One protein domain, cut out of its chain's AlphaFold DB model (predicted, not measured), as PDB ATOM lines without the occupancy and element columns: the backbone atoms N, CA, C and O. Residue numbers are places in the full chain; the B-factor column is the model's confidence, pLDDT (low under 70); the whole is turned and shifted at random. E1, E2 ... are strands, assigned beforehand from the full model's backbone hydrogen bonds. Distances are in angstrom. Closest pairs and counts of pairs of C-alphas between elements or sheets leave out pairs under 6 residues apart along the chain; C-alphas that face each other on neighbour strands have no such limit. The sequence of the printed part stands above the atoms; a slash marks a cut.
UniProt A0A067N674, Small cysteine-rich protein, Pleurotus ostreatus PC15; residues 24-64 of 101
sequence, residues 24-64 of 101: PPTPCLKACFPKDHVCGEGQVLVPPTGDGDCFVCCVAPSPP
ATOM      1  N   PRO A  24       0.430  24.342  57.770       53.28
ATOM      2  CA  PRO A  24      -0.555  23.612  58.561       53.28
ATOM      3  C   PRO A  24      -1.690  23.120  57.650       53.28
ATOM      4  O   PRO A  24      -2.041  23.830  56.705       53.28
ATOM      5  N   PRO A  25      -2.267  21.927  57.894       56.62
ATOM      6  CA  PRO A  25      -3.254  21.340  56.997       56.62
ATOM      7  C   PRO A  25      -4.523  22.198  56.989       56.62
ATOM      8  O   PRO A  25      -5.418  22.030  57.817       56.62
ATOM      9  N   THR A  26      -4.607  23.140  56.053       66.00
ATOM     10  CA  THR A  26      -5.838  23.866  55.759       66.00
ATOM     11  C   THR A  26      -6.856  22.864  55.230       66.00
ATOM     12  O   THR A  26      -6.521  22.087  54.331       66.00
ATOM     13  N   PRO A  27      -8.092  22.832  55.759       82.50
ATOM     14  CA  PRO A  27      -9.113  21.943  55.233       82.50
ATOM     15  C   PRO A  27      -9.381  22.315  53.770       82.50
ATOM     16  O   PRO A  27      -9.800  23.431  53.458       82.50
ATOM     17  N   CYS A  28      -9.102  21.370  52.877       84.81
ATOM     18  CA  CYS A  28      -9.356  21.494  51.449       84.81
ATOM     19  C   CYS A  28     -10.560  20.646  51.059       84.81
ATOM     20  O   CYS A  28     -10.757  19.536  51.568       84.81
ATOM     21  N   LEU A  29     -11.351  21.151  50.118       79.75
ATOM     22  CA  LEU A  29     -12.391  20.361  49.480       79.75
ATOM     23  C   LEU A  29     -11.740  19.299  48.590       79.75
ATOM     24  O   LEU A  29     -10.864  19.594  47.778       79.75
ATOM     25  N   LYS A  30     -12.199  18.051  48.714       74.44
ATOM     26  CA  LYS A  30     -11.856  16.976  47.774       74.44
ATOM     27  C   LYS A  30     -12.708  17.127  46.514       74.44
ATOM     28  O   LYS A  30     -13.703  16.426  46.351       74.44
ATOM     29  N   ALA A  31     -12.349  18.077  45.663       80.88
ATOM     30  CA  ALA A  31     -13.025  18.353  44.399       80.88
ATOM     31  C   ALA A  31     -12.012  18.819  43.349       80.88
ATOM     32  O   ALA A  31     -10.949  19.311  43.708       80.88
ATOM     33  N   CYS A  32     -12.334  18.637  42.069       89.19
ATOM     34  CA  CYS A  32     -11.464  19.012  40.961       89.19
ATOM     35  C   CYS A  32     -12.060  20.193  40.203       89.19
ATOM     36  O   CYS A  32     -13.155  20.074  39.650       89.19
ATOM     37  N   PHE A  33     -11.344  21.312  40.181       92.00
ATOM     38  CA  PHE A  33     -11.793  22.549  39.552       92.00
ATOM     39  C   PHE A  33     -10.860  22.982  38.416       92.00
ATOM     40  O   PHE A  33      -9.666  22.681  38.467       92.00
ATOM     41  N   PRO A  34     -11.381  23.699  37.400       90.81
ATOM     42  CA  PRO A  34     -10.550  24.341  36.389       90.81
ATOM     43  C   PRO A  34      -9.804  25.555  36.970       90.81
ATOM     44  O   PRO A  34     -10.158  26.079  38.027       90.81
ATOM     45  N   LYS A  35      -8.772  26.021  36.258       89.19
ATOM     46  CA  LYS A  35      -7.870  27.107  36.690       89.19
ATOM     47  C   LYS A  35      -8.573  28.443  36.967       89.19
ATOM     48  O   LYS A  35      -8.076  29.252  37.744       89.19
ATOM     49  N   ASP A  36      -9.688  28.690  36.300       90.38
ATOM     50  CA  ASP A  36     -10.498  29.906  36.379       90.38
ATOM     51  C   ASP A  36     -11.642  29.805  37.402       90.38
ATOM     52  O   ASP A  36     -12.446  30.729  37.534       90.38
ATOM     53  N   HIS A  37     -11.720  28.703  38.152       92.62
ATOM     54  CA  HIS A  37     -12.740  28.534  39.172       92.62
ATOM     55  C   HIS A  37     -12.590  29.540  40.318       92.62
ATOM     56  O   HIS A  37     -11.500  29.776  40.839       92.62
ATOM     57  N   VAL A  38     -13.720  30.082  40.768       92.25
ATOM     58  CA  VAL A  38     -13.790  30.969  41.928       92.25
ATOM     59  C   VAL A  38     -14.304  30.170  43.119       92.25
ATOM     60  O   VAL A  38     -15.454  29.735  43.130       92.25
ATOM     61  N   CYS A  39     -13.441  29.979  44.117       90.75
ATOM     62  CA  CYS A  39     -13.809  29.327  45.369       90.75
ATOM     63  C   CYS A  39     -14.773  30.193  46.202       90.75
ATOM     64  O   CYS A  39     -14.895  31.399  45.990       90.75
ATOM     65  N   GLY A  40     -15.457  29.573  47.169       88.00
ATOM     66  CA  GLY A  40     -16.353  30.281  48.089       88.00
ATOM     67  C   GLY A  40     -15.629  31.283  49.001       88.00
ATOM     68  O   GLY A  40     -14.401  31.327  49.056       88.00
ATOM     69  N   GLU A  41     -16.396  32.085  49.745       86.81
ATOM     70  CA  GLU A  41     -15.847  33.097  50.658       86.81
ATOM     71  C   GLU A  41     -14.839  32.484  51.648       86.81
ATOM     72  O   GLU A  41     -15.083  31.433  52.245       86.81
ATOM     73  N   GLY A  42     -13.672  33.123  51.784       84.56
ATOM     74  CA  GLY A  42     -12.593  32.647  52.655       84.56
ATOM     75  C   GLY A  42     -11.829  31.424  52.132       84.56
ATOM     76  O   GLY A  42     -11.069  30.826  52.892       84.56
ATOM     77  N   GLN A  43     -12.006  31.037  50.866       89.38
ATOM     78  CA  GLN A  43     -11.258  29.952  50.228       89.38
ATOM     79  C   GLN A  43     -10.376  30.464  49.087       89.38
ATOM     80  O   GLN A  43     -10.679  31.459  48.433       89.38
ATOM     81  N   VAL A  44      -9.282  29.751  48.831       89.75
ATOM     82  CA  VAL A  44      -8.328  30.029  47.754       89.75
ATOM     83  C   VAL A  44      -8.194  28.821  46.838       89.75
ATOM     84  O   VAL A  44      -8.238  27.676  47.295       89.75
ATOM     85  N   LEU A  45      -8.030  29.085  45.541       90.56
ATOM     86  CA  LEU A  45      -7.791  28.058  44.536       90.56
ATOM     87  C   LEU A  45      -6.308  27.672  44.559       90.56
ATOM     88  O   LEU A  45      -5.439  28.491  44.259       90.56
ATOM     89  N   VAL A  46      -6.019  26.430  44.932       88.25
ATOM     90  CA  VAL A  46      -4.657  25.909  45.062       88.25
ATOM     91  C   VAL A  46      -4.344  25.017  43.857       88.25
ATOM     92  O   VAL A  46      -5.167  24.161  43.510       88.25
ATOM     93  N   PRO A  47      -3.187  25.211  43.194       86.25
ATOM     94  CA  PRO A  47      -2.770  24.364  42.085       86.25
ATOM     95  C   PRO A  47      -2.481  22.929  42.553       86.25
ATOM     96  O   PRO A  47      -2.167  22.707  43.726       86.25
ATOM     97  N   PRO A  48      -2.549  21.947  41.645       81.69
ATOM     98  CA  PRO A  48      -2.199  20.573  41.967       81.69
ATOM     99  C   PRO A  48      -0.722  20.449  42.337       81.69
ATOM    100  O   PRO A  48       0.149  21.128  41.794       81.69
ATOM    101  N   THR A  49      -0.429  19.511  43.232       72.50
ATOM    102  CA  THR A  49       0.945  19.113  43.528       72.50
ATOM    103  C   THR A  49       1.453  18.215  42.391       72.50
ATOM    104  O   THR A  49       1.288  16.999  42.445       72.50
ATOM    105  N   GLY A  50       2.019  18.809  41.336       72.75
ATOM    106  CA  GLY A  50       2.576  18.104  40.167       72.75
ATOM    107  C   GLY A  50       2.005  18.591  38.829       72.75
ATOM    108  O   GLY A  50       1.406  19.658  38.765       72.75
ATOM    109  N   ASP A  51       2.162  17.798  37.765       63.94
ATOM    110  CA  ASP A  51       1.740  18.128  36.385       63.94
ATOM    111  C   ASP A  51       0.223  17.983  36.127       63.94
ATOM    112  O   ASP A  51      -0.208  17.681  35.016       63.94
ATOM    113  N   GLY A  52      -0.606  18.123  37.162       70.88
ATOM    114  CA  GLY A  52      -2.059  18.032  37.018       70.88
ATOM    115  C   GLY A  52      -2.685  19.337  36.519       70.88
ATOM    116  O   GLY A  52      -2.148  20.417  36.734       70.88
ATOM    117  N   ASP A  53      -3.890  19.250  35.958       82.12
ATOM    118  CA  ASP A  53      -4.744  20.416  35.648       82.12
ATOM    119  C   ASP A  53      -5.850  20.632  36.700       82.12
ATOM    120  O   ASP A  53      -6.802  21.384  36.492       82.12
ATOM    121  N   CYS A  54      -5.761  19.923  37.826       86.69
ATOM    122  CA  CYS A  54      -6.820  19.826  38.819       86.69
ATOM    123  C   CYS A  54      -6.573  20.754  40.008       86.69
ATOM    124  O   CYS A  54      -5.658  20.526  40.797       86.69
ATOM    125  N   PHE A  55      -7.416  21.769  40.166       90.12
ATOM    126  CA  PHE A  55      -7.317  22.723  41.264       90.12
ATOM    127  C   PHE A  55      -8.263  22.350  42.404       90.12
ATOM    128  O   PHE A  55      -9.340  21.795  42.175       90.12
ATOM    129  N   VAL A  56      -7.875  22.685  43.632       90.75
ATOM    130  CA  VAL A  56      -8.676  22.438  44.840       90.75
ATOM    131  C   VAL A  56      -8.936  23.749  45.571       90.75
ATOM    132  O   VAL A  56      -8.064  24.611  45.646       90.75
ATOM    133  N   CYS A  57     -10.130  23.900  46.139       91.38
ATOM    134  CA  CYS A  57     -10.426  25.017  47.030       91.38
ATOM    135  C   CYS A  57     -10.033  24.655  48.461       91.38
ATOM    136  O   CYS A  57     -10.543  23.679  49.024       91.38
ATOM    137  N   CYS A  58      -9.144  25.444  49.052       89.69
ATOM    138  CA  CYS A  58      -8.720  25.304  50.442       89.69
ATOM    139  C   CYS A  58      -9.125  26.536  51.238       89.69
ATOM    140  O   CYS A  58      -9.138  27.641  50.701       89.69
ATOM    141  N   VAL A  59      -9.439  26.360  52.522       90.19
ATOM    142  CA  VAL A  59      -9.650  27.502  53.420       90.19
ATOM    143  C   VAL A  59      -8.374  28.337  53.472       90.19
ATOM    144  O   VAL A  59      -7.288  27.801  53.699       90.19
ATOM    145  N   ALA A  60      -8.507  29.642  53.239       82.06
ATOM    146  CA  ALA A  60      -7.400  30.572  53.352       82.06
ATOM    147  C   ALA A  60      -6.875  30.555  54.797       82.06
ATOM    148  O   ALA A  60      -7.683  30.529  55.733       82.06
ATOM    149  N   PRO A  61      -5.549  30.574  55.017       73.44
ATOM    150  CA  PRO A  61      -5.022  30.754  56.359       73.44
ATOM    151  C   PRO A  61      -5.612  32.040  56.944       73.44
ATOM    152  O   PRO A  61      -5.613  33.087  56.292       73.44
ATOM    153  N   SER A  62      -6.155  31.952  58.160       69.88
ATOM    154  CA  SER A  62      -6.663  33.129  58.856       69.88
ATOM    155  C   SER A  62      -5.533  34.151  58.979       69.88
ATOM    156  O   SER A  62      -4.411  33.741  59.307       69.88
ATOM    157  N   PRO A  63      -5.796  35.453  58.763       70.06
ATOM    158  CA  PRO A  63      -4.788  36.463  59.031       70.06
ATOM    159  C   PRO A  63      -4.302  36.307  60.480       70.06
ATOM    160  O   PRO A  63      -5.105  35.949  61.355       70.06
ATOM    161  N   PRO A  64      -3.002  36.525  60.750       68.62
ATOM    162  CA  PRO A  64      -2.517  36.543  62.119       68.62
ATOM    163  C   PRO A  64      -3.363  37.539  62.924       68.62
ATOM    164  O   PRO A  64      -3.780  38.562  62.370       68.62
TER     165      PRO A  64
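What this domain is: This is residues 24 to 64 of the 101 residues of the protein "Small cysteine-rich protein" of Pleurotus ostreatus PC15 (UniProt A0A067N674). This is a small piece with little regular structure: a long stretch with no named element, residues 24 to 42, runs in a wide loop into one small hairpin of two short strands, E1 and E2. The link between the strands, at Asp 51, and the tail after E2, at Pro 64, make the two ends of the long axis. The printed part has 41 residues, 8 of them in the named strands, with no named helix; its class is all strand, and the sheet E1 - E2 is antiparallel. It is compact, with a radius of gyration of the C-alphas of 10.3 A, yet elongated, spanning 32 by 20 by 15 A.

How they stand to each other: E1, residues 43 to 46, and E2, residues 56 to 59, form an antiparallel hairpin, their directions at 141 degrees. C-alphas 43 and 59 face each other at 4.3 A. N 44 and O 58, 2.8 A apart, are within hydrogen-bond range.

Where its parts are: E1 begins at C-alpha 43 (-11.258, 29.952, 50.228) and measures 9.3 A. E2 measures 10.0 A and ends at C-alpha 59 (-9.650, 27.502, 53.420).

The domain as a whole: The C-alphas of Asp 51 and Pro 64 are farthest apart, 31.9 A. The printed part has no cut, and the link E1 to E2 is short. Model confidence is under 70 at residues 24 to 26, 51, 62 and 64.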